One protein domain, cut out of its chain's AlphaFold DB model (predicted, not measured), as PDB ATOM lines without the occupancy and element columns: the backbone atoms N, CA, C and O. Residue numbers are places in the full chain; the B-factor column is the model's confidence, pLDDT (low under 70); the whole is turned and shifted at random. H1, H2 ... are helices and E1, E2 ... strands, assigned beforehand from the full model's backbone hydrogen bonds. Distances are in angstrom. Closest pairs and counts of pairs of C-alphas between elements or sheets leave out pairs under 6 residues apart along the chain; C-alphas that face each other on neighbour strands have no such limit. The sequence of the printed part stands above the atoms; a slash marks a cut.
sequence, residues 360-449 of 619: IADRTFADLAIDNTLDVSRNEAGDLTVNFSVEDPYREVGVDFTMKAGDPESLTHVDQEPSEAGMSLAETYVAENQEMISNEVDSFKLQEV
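AT A GLANCE: This is residues 360 to 449 of the 619 residues of an uncharacterized protein of Pseudomonas sp. R-28-1W-6 (UniProt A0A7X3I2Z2). Picture a three-stranded antiparallel sheet with two helices, H2 and H3, packed over one face, each slantwise to the strands and the two meeting near their ends at a corner. A third helix, H1, sits at one end of the sheet and grazes it with residues 365 to 369, and a long loop, residues 405 to 419, pairs briefly with E3. The printed part has 90 residues, with three named helices and three named strands in the order H1 E1 E2 E3 H2 H3. The sheet order is E1, E2, E3, and the class is mixed, helices and strands. The whole is compact, with a radius of gyration of the C-alphas of 12.9 A, yet elongated, spanning 40 by 26 by 20 A.

HOW THE PARTS SIT: Start at the inner strand E2, residues 384 to 391, between the edge strands E1, residues 370 to 378, and E3, residues 398 to 404. They form a meander, each strand the antiparallel neighbour of the one before, with hairpins E1 and E2, and E2 and E3. Look for N 375 and O 387, 2.9 A apart, and for N 388 and O 401, 3.1 A apart, both within hydrogen-bond range. The sheet is only just strongly twisted, its C-alphas lying up to 4.1 A off the best plane, and E1 bends by 59 degrees at residue 373. Beside E3, residues 412 to 413 pair antiparallel with residues 401 to 402. H2, residues 420 to 432, is on the sheet at a height of 8.7 A, over E2 and only just over E3, on which 3 of its C-alphas fall; its closest C-alphas to E2 are Ala 426 and Val 390, 6.7 A apart. On the same face, H3, residues 434 to 448, also has a height of 8.7 A and lies over E1 and only just over E2, on which 3 of its C-alphas fall; the closest C-alphas of H3 and E1 are Val 441 and Val 376, 6.4 A apart. H1, residues 360 to 369, touches residues 425 to 429 of H2, about perpendicular at 86 degrees, and is apart from H3. Every O i to N i+4 pair is within hydrogen-bond range in H1, H2 and H3.

IN THESE COORDINATES: Find C-alpha 360 at (-2.182, -93.536, -39.720), where H1 begins. E1 runs 21.6 A, E2 23.3 A from C-alpha 384 at (9.187, -64.158, -36.602), and E3 19.7 A. H2 measures 18.3 A, and H3 21.1 A to C-alpha 448 at (13.536, -59.376, -45.937).

THE WHOLE: The farthest C-alphas, Ala 361 and Val 449, are 41.4 A apart. The printed part has no cut, and the link from E3 to H2 is long. Confidence is under 70 at residues 360 to 372 and 395 to 396.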
ATOM      1  N   ILE A 360      -1.985 -93.628 -38.260       45.25
ATOM      2  CA  ILE A 360      -2.182 -93.536 -39.720       45.25
ATOM      3  C   ILE A 360      -3.453 -92.747 -40.048       45.25
ATOM      4  O   ILE A 360      -3.450 -91.951 -40.991       45.25
ATOM      5  N   ALA A 361      -4.528 -92.959 -39.287       51.09
ATOM      6  CA  ALA A 361      -5.759 -92.195 -39.419       51.09
ATOM      7  C   ALA A 361      -5.496 -90.720 -39.093       51.09
ATOM      8  O   ALA A 361      -5.740 -89.872 -39.948       51.09
ATOM      9  N   ASP A 362      -4.892 -90.429 -37.939       53.50
ATOM     10  CA  ASP A 362      -4.529 -89.074 -37.511       53.50
ATOM     11  C   ASP A 362      -3.641 -88.365 -38.536       53.50
ATOM     12  O   ASP A 362      -3.887 -87.207 -38.872       53.50
ATOM     13  N   ARG A 363      -2.669 -89.075 -39.122       53.72
ATOM     14  CA  ARG A 363      -1.815 -88.548 -40.193       53.72
ATOM     15  C   ARG A 363      -2.586 -88.249 -41.479       53.72
ATOM     16  O   ARG A 363      -2.412 -87.189 -42.069       53.72
ATOM     17  N   THR A 364      -3.453 -89.163 -41.910       56.03
ATOM     18  CA  THR A 364      -4.273 -88.964 -43.120       56.03
ATOM     19  C   THR A 364      -5.253 -87.802 -42.931       56.03
ATOM     20  O   THR A 364      -5.503 -87.047 -43.869       56.03
ATOM     21  N   PHE A 365      -5.782 -87.626 -41.715       57.06
ATOM     22  CA  PHE A 365      -6.626 -86.489 -41.361       57.06
ATOM     23  C   PHE A 365      -5.831 -85.182 -41.268       57.06
ATOM     24  O   PHE A 365      -6.317 -84.172 -41.767       57.06
ATOM     25  N   ALA A 366      -4.608 -85.186 -40.726       57.03
ATOM     26  CA  ALA A 366      -3.732 -84.012 -40.706       57.03
ATOM     27  C   ALA A 366      -3.384 -83.527 -42.122       57.03
ATOM     28  O   ALA A 366      -3.483 -82.336 -42.406       57.03
ATOM     29  N   ASP A 367      -3.063 -84.445 -43.035       58.53
ATOM     30  CA  ASP A 367      -2.734 -84.107 -44.425       58.53
ATOM     31  C   ASP A 367      -3.936 -83.543 -45.214       58.53
ATOM     32  O   ASP A 367      -3.749 -82.806 -46.185       58.53
ATOM     33  N   LEU A 368      -5.170 -83.887 -44.816       56.69
ATOM     34  CA  LEU A 368      -6.413 -83.405 -45.437       56.69
ATOM     35  C   LEU A 368      -6.954 -82.122 -44.799       56.69
ATOM     36  O   LEU A 368      -7.561 -81.318 -45.498       56.69
ATOM     37  N   ALA A 369      -6.742 -81.941 -43.496       61.97
ATOM     38  CA  ALA A 369      -7.281 -80.826 -42.728       61.97
ATOM     39  C   ALA A 369      -6.439 -79.549 -42.836       61.97
ATOM     40  O   ALA A 369      -6.895 -78.479 -42.445       61.97
ATOM     41  N   ILE A 370      -5.196 -79.623 -43.307       69.69
ATOM     42  CA  ILE A 370      -4.281 -78.483 -43.231       69.69
ATOM     43  C   ILE A 370      -4.199 -77.786 -44.582       69.69
ATOM     44  O   ILE A 370      -3.746 -78.355 -45.580       69.69
ATOM     45  N   ASP A 371      -4.605 -76.514 -44.606       69.06
ATOM     46  CA  ASP A 371      -4.287 -75.639 -45.725       69.06
ATOM     47  C   ASP A 371      -2.761 -75.485 -45.743       69.06
ATOM     48  O   ASP A 371      -2.159 -74.882 -44.855       69.06
ATOM     49  N   ASN A 372      -2.114 -76.083 -46.747       65.31
ATOM     50  CA  ASN A 372      -0.655 -76.167 -46.877       65.31
ATOM     51  C   ASN A 372       0.031 -74.807 -47.133       65.31
ATOM     52  O   ASN A 372       1.187 -74.752 -47.563       65.31
ATOM     53  N   THR A 373      -0.667 -73.695 -46.916       76.38
ATOM     54  CA  THR A 373      -0.117 -72.350 -47.018       76.38
ATOM     55  C   THR A 373       0.484 -71.916 -45.677       76.38
ATOM     56  O   THR A 373      -0.193 -71.409 -44.789       76.38
ATOM     57  N   LEU A 374       1.801 -72.098 -45.534       85.12
ATOM     58  CA  LEU A 374       2.567 -71.484 -44.447       85.12
ATOM     59  C   LEU A 374       2.740 -69.983 -44.726       85.12
ATOM     60  O   LEU A 374       3.373 -69.608 -45.713       85.12
ATOM     61  N   ASP A 375       2.229 -69.122 -43.845       90.25
ATOM     62  CA  ASP A 375       2.461 -67.674 -43.902       90.25
ATOM     63  C   ASP A 375       3.447 -67.244 -42.811       90.25
ATOM     64  O   ASP A 375       3.111 -67.129 -41.625       90.25
ATOM     65  N   VAL A 376       4.695 -67.002 -43.213       89.50
ATOM     66  CA  VAL A 376       5.740 -66.490 -42.323       89.50
ATOM     67  C   VAL A 376       5.695 -64.966 -42.308       89.50
ATOM     68  O   VAL A 376       5.799 -64.308 -43.338       89.50
ATOM     69  N   SER A 377       5.588 -64.383 -41.118       91.00
ATOM     70  CA  SER A 377       5.536 -62.931 -40.925       91.00
ATOM     71  C   SER A 377       6.242 -62.507 -39.633       91.00
ATOM     72  O   SER A 377       6.802 -63.333 -38.914       91.00
ATOM     73  N   ARG A 378       6.270 -61.201 -39.331       90.25
ATOM     74  CA  ARG A 378       6.712 -60.682 -38.026       90.25
ATOM     75  C   ARG A 378       5.525 -60.142 -37.243       90.25
ATOM     76  O   ARG A 378       4.745 -59.355 -37.779       90.25
ATOM     77  N   ASN A 379       5.432 -60.494 -35.964       88.19
ATOM     78  CA  ASN A 379       4.427 -59.930 -35.065       88.19
ATOM     79  C   ASN A 379       4.769 -58.479 -34.646       88.19
ATOM     80  O   ASN A 379       5.814 -57.933 -35.007       88.19
ATOM     81  N   GLU A 380       3.912 -57.838 -33.840       87.44
ATOM     82  CA  GLU A 380       4.130 -56.454 -33.365       87.44
ATOM     83  C   GLU A 380       5.423 -56.267 -32.546       87.44
ATOM     84  O   GLU A 380       5.963 -55.160 -32.484       87.44
ATOM     85  N   ALA A 381       5.929 -57.335 -31.920       87.75
ATOM     86  CA  ALA A 381       7.190 -57.328 -31.181       87.75
ATOM     87  C   ALA A 381       8.420 -57.496 -32.096       87.75
ATOM     88  O   ALA A 381       9.550 -57.333 -31.632       87.75
ATOM     89  N   GLY A 382       8.210 -57.782 -33.385       86.88
ATOM     90  CA  GLY A 382       9.256 -58.057 -34.366       86.88
ATOM     91  C   GLY A 382       9.756 -59.504 -34.356       86.88
ATOM     92  O   GLY A 382      10.695 -59.807 -35.093       86.88
ATOM     93  N   ASP A 383       9.151 -60.389 -33.557       87.06
ATOM     94  CA  ASP A 383       9.458 -61.818 -33.586       87.06
ATOM     95  C   ASP A 383       8.900 -62.438 -34.872       87.06
ATOM     96  O   ASP A 383       7.795 -62.099 -35.295       87.06
ATOM     97  N   LEU A 384       9.662 -63.353 -35.478       86.06
ATOM     98  CA  LEU A 384       9.187 -64.158 -36.602       86.06
ATOM     99  C   LEU A 384       8.119 -65.133 -36.115       86.06
ATOM    100  O   LEU A 384       8.319 -65.834 -35.120       86.06
ATOM    101  N   THR A 385       7.014 -65.186 -36.840       90.12
ATOM    102  CA  THR A 385       5.881 -66.059 -36.584       90.12
ATOM    103  C   THR A 385       5.517 -66.827 -37.841       90.12
ATOM    104  O   THR A 385       5.511 -66.250 -38.925       90.12
ATOM    105  N   VAL A 386       5.202 -68.107 -37.690       89.19
ATOM    106  CA  VAL A 386       4.672 -68.954 -38.764       89.19
ATOM    107  C   VAL A 386       3.188 -69.131 -38.487       89.19
ATOM    108  O   VAL A 386       2.830 -69.570 -37.391       89.19
ATOM    109  N   ASN A 387       2.354 -68.752 -39.452       89.44
ATOM    110  CA  ASN A 387       0.911 -68.919 -39.391       89.44
ATOM    111  C   ASN A 387       0.474 -70.022 -40.348       89.44
ATOM    112  O   ASN A 387       0.994 -70.116 -41.459       89.44
ATOM    113  N   PHE A 388      -0.464 -70.844 -39.903       87.88
ATOM    114  CA  PHE A 388      -1.067 -71.904 -40.700       87.88
ATOM    115  C   PHE A 388      -2.473 -72.185 -40.175       87.88
ATOM    116  O   PHE A 388      -2.762 -71.913 -39.006       87.88
ATOM    117  N   SER A 389      -3.337 -72.720 -41.030       87.38
ATOM    118  CA  SER A 389      -4.728 -73.006 -40.685       87.38
ATOM    119  C   SER A 389      -4.967 -74.511 -40.698       87.38
ATOM    120  O   SER A 389      -4.598 -75.195 -41.653       87.38
ATOM    121  N   VAL A 390      -5.600 -75.017 -39.643       86.00
ATOM    122  CA  VAL A 390      -6.052 -76.412 -39.557       86.00
ATOM    123  C   VAL A 390      -7.575 -76.415 -39.541       86.00
ATOM    124  O   VAL A 390      -8.183 -75.773 -38.685       86.00
ATOM    125  N   GLU A 391      -8.203 -77.119 -40.474       83.12
ATOM    126  CA  GLU A 391      -9.625 -77.444 -40.432       83.12
ATOM    127  C   GLU A 391      -9.877 -78.369 -39.240       83.12
ATOM    128  O   GLU A 391      -9.479 -79.531 -39.214       83.12
ATOM    129  N   ASP A 392     -10.494 -77.825 -38.193       78.94
ATOM    130  CA  ASP A 392     -10.845 -78.600 -37.011       78.94
ATOM    131  C   ASP A 392     -11.967 -79.579 -37.398       78.94
ATOM    132  O   ASP A 392     -13.063 -79.138 -37.727       78.94
ATOM    133  N   PRO A 393     -11.776 -80.907 -37.345       71.44
ATOM    134  CA  PRO A 393     -12.793 -81.852 -37.817       71.44
ATOM    135  C   PRO A 393     -14.106 -81.782 -37.019       71.44
ATOM    136  O   PRO A 393     -15.135 -82.294 -37.463       71.44
ATOM    137  N   TYR A 394     -14.085 -81.148 -35.842       73.56
ATOM    138  CA  TYR A 394     -15.252 -80.950 -34.982       73.56
ATOM    139  C   TYR A 394     -15.898 -79.572 -35.139       73.56
ATOM    140  O   TYR A 394     -16.886 -79.271 -34.462       73.56
ATOM    141  N   ARG A 395     -15.338 -78.697 -35.980       69.00
ATOM    142  CA  ARG A 395     -15.861 -77.351 -36.216       69.00
ATOM    143  C   ARG A 395     -15.745 -77.035 -37.699       69.00
ATOM    144  O   ARG A 395     -14.666 -77.087 -38.252       69.00
ATOM    145  N   GLU A 396     -16.826 -76.593 -38.336       69.19
ATOM    146  CA  GLU A 396     -16.821 -76.112 -39.736       69.19
ATOM    147  C   GLU A 396     -16.001 -74.804 -39.936       69.19
ATOM    148  O   GLU A 396     -16.357 -73.932 -40.730       69.19
ATOM    149  N   VAL A 397     -14.952 -74.585 -39.143       73.12
ATOM    150  CA  VAL A 397     -14.146 -73.372 -39.087       73.12
ATOM    151  C   VAL A 397     -12.682 -73.781 -38.957       73.12
ATOM    152  O   VAL A 397     -12.302 -74.421 -37.978       73.12
ATOM    153  N   GLY A 398     -11.860 -73.365 -39.922       80.06
ATOM    154  CA  GLY A 398     -10.406 -73.445 -39.808       80.06
ATOM    155  C   GLY A 398      -9.908 -72.640 -38.609       80.06
ATOM    156  O   GLY A 398     -10.370 -71.523 -38.361       80.06
ATOM    157  N   VAL A 399      -8.988 -73.217 -37.843       80.19
ATOM    158  CA  VAL A 399      -8.326 -72.546 -36.727       80.19
ATOM    159  C   VAL A 399      -6.953 -72.088 -37.184       80.19
ATOM    160  O   VAL A 399      -6.128 -72.900 -37.599       80.19
ATOM    161  N   ASP A 400      -6.713 -70.785 -37.071       87.12
ATOM    162  CA  ASP A 400      -5.412 -70.187 -37.343       87.12
ATOM    163  C   ASP A 400      -4.494 -70.359 -36.134       87.12
ATOM    164  O   ASP A 400      -4.788 -69.900 -35.018       87.12
ATOM    165  N   PHE A 401      -3.359 -70.996 -36.384       86.69
ATOM    166  CA  PHE A 401      -2.284 -71.178 -35.430       86.69
ATOM    167  C   PHE A 401      -1.130 -70.243 -35.751       86.69
ATOM    168  O   PHE A 401      -0.793 -70.015 -36.908       86.69
ATOM    169  N   THR A 402      -0.488 -69.742 -34.703       87.88
ATOM    170  CA  THR A 402       0.719 -68.929 -34.767       87.88
ATOM    171  C   THR A 402       1.769 -69.558 -33.859       87.88
ATOM    172  O   THR A 402       1.539 -69.693 -32.655       87.88
ATOM    173  N   MET A 403       2.941 -69.892 -34.399       89.25
ATOM    174  CA  MET A 403       4.114 -70.274 -33.598       89.25
ATOM    175  C   MET A 403       5.231 -69.246 -33.777       89.25
ATOM    176  O   MET A 403       5.408 -68.685 -34.860       89.25
ATOM    177  N   LYS A 404       6.035 -69.027 -32.740       85.88
ATOM    178  CA  LYS A 404       7.302 -68.305 -32.843       85.88
ATOM    179  C   LYS A 404       8.319 -69.162 -33.602       85.88
ATOM    180  O   LYS A 404       8.539 -70.327 -33.280       85.88
ATOM    181  N   ALA A 405       8.970 -68.581 -34.606       78.94
ATOM    182  CA  ALA A 405       9.954 -69.295 -35.411       78.94
ATOM    183  C   ALA A 405      11.115 -69.818 -34.545       78.94
ATOM    184  O   ALA A 405      11.744 -69.053 -33.808       78.94
ATOM    185  N   GLY A 406      11.410 -71.114 -34.669       78.25
ATOM    186  CA  GLY A 406      12.440 -71.799 -33.883       78.25
ATOM    187  C   GLY A 406      12.001 -72.235 -32.481       78.25
ATOM    188  O   GLY A 406      12.843 -72.707 -31.723       78.25
ATOM    189  N   ASP A 407      10.719 -72.089 -32.136       86.06
ATOM    190  CA  ASP A 407      10.152 -72.536 -30.863       86.06
ATOM    191  C   ASP A 407       8.813 -73.265 -31.104       86.06
ATOM    192  O   ASP A 407       7.751 -72.638 -31.051       86.06
ATOM    193  N   PRO A 408       8.834 -74.575 -31.411       77.25
ATOM    194  CA  PRO A 408       7.618 -75.330 -31.721       77.25
ATOM    195  C   PRO A 408       6.647 -75.420 -30.531       77.25
ATOM    196  O   PRO A 408       5.454 -75.607 -30.740       77.25
ATOM    197  N   GLU A 409       7.122 -75.221 -29.294       84.31
ATOM    198  CA  GLU A 409       6.283 -75.224 -28.083       84.31
ATOM    199  C   GLU A 409       5.487 -73.919 -27.903       84.31
ATOM    200  O   GLU A 409       4.598 -73.829 -27.056       84.31
ATOM    201  N   SER A 410       5.783 -72.886 -28.698       86.44
ATOM    202  CA  SER A 410       5.124 -71.574 -28.619       86.44
ATOM    203  C   SER A 410       3.805 -71.484 -29.394       86.44
ATOM    204  O   SER A 410       3.341 -70.380 -29.691       86.44
ATOM    205  N   LEU A 411       3.215 -72.624 -29.749       88.44
ATOM    206  CA  LEU A 411       1.992 -72.700 -30.533       88.44
ATOM    207  C   LEU A 411       0.837 -71.974 -29.820       88.44
ATOM    208  O   LEU A 411       0.478 -72.272 -28.680       88.44
ATOM    209  N   THR A 412       0.255 -70.992 -30.499       89.88
ATOM    210  CA  THR A 412      -0.880 -70.187 -30.025       89.88
ATOM    211  C   THR A 412      -1.962 -70.125 -31.099       89.88
ATOM    212  O   THR A 412      -1.679 -70.376 -32.263       89.88
ATOM    213  N   HIS A 413      -3.199 -69.803 -30.723       87.69
ATOM    214  CA  HIS A 413      -4.336 -69.668 -31.642       87.69
ATOM    215  C   HIS A 413      -4.870 -68.230 -31.618       87.69
ATOM    216  O   HIS A 413      -4.823 -67.569 -30.575       87.69
ATOM    217  N   VAL A 414      -5.354 -67.732 -32.760       77.75
ATOM    218  CA  VAL A 414      -5.629 -66.292 -32.938       77.75
ATOM    219  C   VAL A 414      -7.025 -65.873 -32.454       77.75
ATOM    220  O   VAL A 414      -7.147 -64.796 -31.870       77.75
ATOM    221  N   ASP A 415      -8.059 -66.715 -32.600       78.12
ATOM    222  CA  ASP A 415      -9.453 -66.258 -32.416       78.12
ATOM    223  C   ASP A 415     -10.381 -67.184 -31.610       78.12
ATOM    224  O   ASP A 415     -11.170 -66.703 -30.788       78.12
ATOM    225  N   GLN A 416     -10.331 -68.500 -31.823       78.69
ATOM    226  CA  GLN A 416     -11.185 -69.470 -31.128       78.69
ATOM    227  C   GLN A 416     -10.323 -70.533 -30.458       78.69
ATOM    228  O   GLN A 416      -9.356 -70.978 -31.061       78.69
ATOM    229  N   GLU A 417     -10.680 -70.955 -29.237       86.38
ATOM    230  CA  GLU A 417     -10.022 -72.098 -28.588       86.38
ATOM    231  C   GLU A 417     -10.261 -73.346 -29.452       86.38
ATOM    232  O   GLU A 417     -11.424 -73.762 -29.536       86.38
ATOM    233  N   PRO A 418      -9.236 -73.923 -30.109       86.75
ATOM    234  CA  PRO A 418      -9.383 -75.148 -30.898       86.75
ATOM    235  C   PRO A 418      -9.945 -76.295 -30.055       86.75
ATOM    236  O   PRO A 418      -9.836 -76.294 -28.824       86.75
ATOM    237  N   SER A 419     -10.560 -77.285 -30.706       86.44
ATOM    238  CA  SER A 419     -10.805 -78.565 -30.041       86.44
ATOM    239  C   SER A 419      -9.477 -79.227 -29.629       86.44
ATOM    240  O   SER A 419      -8.407 -78.885 -30.133       86.44
ATOM    241  N   GLU A 420      -9.530 -80.187 -28.703       84.75
ATOM    242  CA  GLU A 420      -8.346 -80.969 -28.306       84.75
ATOM    243  C   GLU A 420      -7.727 -81.696 -29.513       84.75
ATOM    244  O   GLU A 420      -6.510 -81.726 -29.663       84.75
ATOM    245  N   ALA A 421      -8.566 -82.174 -30.435       79.94
ATOM    246  CA  ALA A 421      -8.114 -82.765 -31.687       79.94
ATOM    247  C   ALA A 421      -7.489 -81.734 -32.637       79.94
ATOM    248  O   ALA A 421      -6.446 -82.011 -33.219       79.94
ATOM    249  N   GLY A 422      -8.064 -80.532 -32.751       83.19
ATOM    250  CA  GLY A 422      -7.474 -79.441 -33.533       83.19
ATOM    251  C   GLY A 422      -6.080 -79.046 -33.028       83.19
ATOM    252  O   GLY A 422      -5.175 -78.840 -33.832       83.19
ATOM    253  N   MET A 423      -5.877 -79.010 -31.702       86.88
ATOM    254  CA  MET A 423      -4.542 -78.828 -31.106       86.88
ATOM    255  C   MET A 423      -3.600 -79.984 -31.444       86.88
ATOM    256  O   MET A 423      -2.481 -79.735 -31.880       86.88
ATOM    257  N   SER A 424      -4.049 -81.230 -31.269       85.69
ATOM    258  CA  SER A 424      -3.232 -82.424 -31.524       85.69
ATOM    259  C   SER A 424      -2.780 -82.513 -32.986       85.69
ATOM    260  O   SER A 424      -1.616 -82.811 -33.264       85.69
ATOM    261  N   LEU A 425      -3.673 -82.200 -33.932       84.81
ATOM    262  CA  LEU A 425      -3.355 -82.140 -35.362       84.81
ATOM    263  C   LEU A 425      -2.328 -81.043 -35.660       84.81
ATOM    264  O   LEU A 425      -1.365 -81.288 -36.384       84.81
ATOM    265  N   ALA A 426      -2.488 -79.858 -35.063       85.25
ATOM    266  CA  ALA A 426      -1.532 -78.768 -35.226       85.25
ATOM    267  C   ALA A 426      -0.148 -79.127 -34.656       85.25
ATOM    268  O   ALA A 426       0.859 -78.922 -35.329       85.25
ATOM    269  N   GLU A 427      -0.075 -79.708 -33.456       87.62
ATOM    270  CA  GLU A 427       1.186 -80.154 -32.846       87.62
ATOM    271  C   GLU A 427       1.883 -81.229 -33.691       87.62
ATOM    272  O   GLU A 427       3.087 -81.132 -33.947       87.62
ATOM    273  N   THR A 428       1.117 -82.207 -34.183       87.19
ATOM    274  CA  THR A 428       1.617 -83.268 -35.069       87.19
ATOM    275  C   THR A 428       2.167 -82.678 -36.361       87.19
ATOM    276  O   THR A 428       3.299 -82.970 -36.742       87.19
ATOM    277  N   TYR A 429       1.428 -81.761 -36.991       86.88
ATOM    278  CA  TYR A 429       1.880 -81.089 -38.204       86.88
ATOM    279  C   TYR A 429       3.188 -80.327 -37.997       86.88
ATOM    280  O   TYR A 429       4.105 -80.459 -38.810       86.88
ATOM    281  N   VAL A 430       3.314 -79.568 -36.902       87.81
ATOM    282  CA  VAL A 430       4.556 -78.851 -36.577       87.81
ATOM    283  C   VAL A 430       5.714 -79.824 -36.372       87.81
ATOM    284  O   VAL A 430       6.816 -79.551 -36.847       87.81
ATOM    285  N   ALA A 431       5.483 -80.948 -35.688       86.69
ATOM    286  CA  ALA A 431       6.505 -81.961 -35.438       86.69
ATOM    287  C   ALA A 431       6.976 -82.652 -36.727       86.69
ATOM    288  O   ALA A 431       8.180 -82.829 -36.922       86.69
ATOM    289  N   GLU A 432       6.053 -82.999 -37.624       86.56
ATOM    290  CA  GLU A 432       6.370 -83.691 -38.877       86.56
ATOM    291  C   GLU A 432       6.963 -82.757 -39.945       86.56
ATOM    292  O   GLU A 432       7.758 -83.194 -40.775       86.56
ATOM    293  N   ASN A 433       6.644 -81.458 -39.898       86.69
ATOM    294  CA  ASN A 433       7.040 -80.481 -40.919       86.69
ATOM    295  C   ASN A 433       8.121 -79.490 -40.454       86.69
ATOM    296  O   ASN A 433       8.295 -78.432 -41.067       86.69
ATOM    297  N   GLN A 434       8.890 -79.812 -39.405       87.44
ATOM    298  CA  GLN A 434       9.931 -78.919 -38.867       87.44
ATOM    299  C   GLN A 434      10.938 -78.447 -39.926       87.44
ATOM    300  O   GLN A 434      11.327 -77.277 -39.935       87.44
ATOM    301  N   GLU A 435      11.358 -79.333 -40.834       86.75
ATOM    302  CA  GLU A 435      12.307 -78.989 -41.898       86.75
ATOM    303  C   GLU A 435      11.694 -78.005 -42.905       86.75
ATOM    304  O   GLU A 435      12.317 -76.997 -43.244       86.75
ATOM    305  N   MET A 436      10.454 -78.254 -43.336       87.81
ATOM    306  CA  MET A 436       9.720 -77.366 -44.240       87.81
ATOM    307  C   MET A 436       9.514 -75.985 -43.609       87.81
ATOM    308  O   MET A 436       9.833 -74.974 -44.233       87.81
ATOM    309  N   ILE A 437       9.074 -75.942 -42.347       87.44
ATOM    310  CA  ILE A 437       8.894 -74.702 -41.585       87.44
ATOM    311  C   ILE A 437      10.224 -73.946 -41.457       87.44
ATOM    312  O   ILE A 437      10.280 -72.741 -41.701       87.44
ATOM    313  N   SER A 438      11.320 -74.639 -41.124       87.88
ATOM    314  CA  SER A 438      12.656 -74.031 -41.054       87.88
ATOM    315  C   SER A 438      13.090 -73.452 -42.407       87.88
ATOM    316  O   SER A 438      13.663 -72.360 -42.455       87.88
ATOM    317  N   ASN A 439      12.808 -74.151 -43.509       88.19
ATOM    318  CA  ASN A 439      13.136 -73.686 -44.855       88.19
ATOM    319  C   ASN A 439      12.331 -72.445 -45.260       88.19
ATOM    320  O   ASN A 439      12.910 -71.518 -45.831       88.19
ATOM    321  N   GLU A 440      11.045 -72.387 -44.914       89.75
ATOM    322  CA  GLU A 440      10.198 -71.224 -45.203       89.75
ATOM    323  C   GLU A 440      10.611 -70.005 -44.364       89.75
ATOM    324  O   GLU A 440      10.732 -68.893 -44.880       89.75
ATOM    325  N   VAL A 441      10.956 -70.213 -43.086       89.62
ATOM    326  CA  VAL A 441      11.516 -69.162 -42.219       89.62
ATOM    327  C   VAL A 441      12.829 -68.614 -42.781       89.62
ATOM    328  O   VAL A 441      13.033 -67.398 -42.807       89.62
ATOM    329  N   ASP A 442      13.722 -69.487 -43.246       89.44
ATOM    330  CA  ASP A 442      14.974 -69.074 -43.884       89.44
ATOM    331  C   ASP A 442      14.720 -68.284 -45.176       89.44
ATOM    332  O   ASP A 442      15.364 -67.258 -45.411       89.44
ATOM    333  N   SER A 443      13.777 -68.744 -46.003       91.06
ATOM    334  CA  SER A 443      13.356 -68.064 -47.234       91.06
ATOM    335  C   SER A 443      12.837 -66.656 -46.934       91.06
ATOM    336  O   SER A 443      13.286 -65.684 -47.546       91.06
ATOM    337  N   PHE A 444      11.977 -66.515 -45.923       91.94
ATOM    338  CA  PHE A 444      11.454 -65.224 -45.485       91.94
ATOM    339  C   PHE A 444      12.566 -64.283 -44.996       91.94
ATOM    340  O   PHE A 444      12.643 -63.134 -45.437       91.94
ATOM    341  N   LYS A 445      13.481 -64.770 -44.141       91.38
ATOM    342  CA  LYS A 445      14.638 -63.983 -43.671       91.38
ATOM    343  C   LYS A 445      15.488 -63.473 -44.834       91.38
ATOM    344  O   LYS A 445      15.930 -62.325 -44.808       91.38
ATOM    345  N   LEU A 446      15.719 -64.311 -45.848       93.44
ATOM    346  CA  LEU A 446      16.460 -63.932 -47.052       93.44
ATOM    347  C   LEU A 446      15.720 -62.841 -47.831       93.44
ATOM    348  O   LEU A 446      16.318 -61.810 -48.145       93.44
ATOM    349  N   GLN A 447      14.416 -63.008 -48.061       93.06
ATOM    350  CA  GLN A 447      13.603 -62.017 -48.768       93.06
ATOM    351  C   GLN A 447      13.574 -60.656 -48.056       93.06
ATOM    352  O   GLN A 447      13.676 -59.624 -48.724       93.06
ATOM    353  N   GLU A 448      13.506 -60.624 -46.719       93.25
ATOM    354  CA  GLU A 448      13.536 -59.376 -45.937       93.25
ATOM    355  C   GLU A 448      14.808 -58.556 -46.176       93.25
ATOM    356  O   GLU A 448      14.764 -57.322 -46.222       93.25
ATOM    357  N   VAL A 449      15.943 -59.233 -46.361       94.81
ATOM    358  CA  VAL A 449      17.223 -58.589 -46.680       94.81
ATOM    359  C   VAL A 449      17.464 -58.472 -48.191       94.81
ATOM    360  O   VAL A 449      18.550 -58.076 -48.618       94.81
TER     361      VAL A 449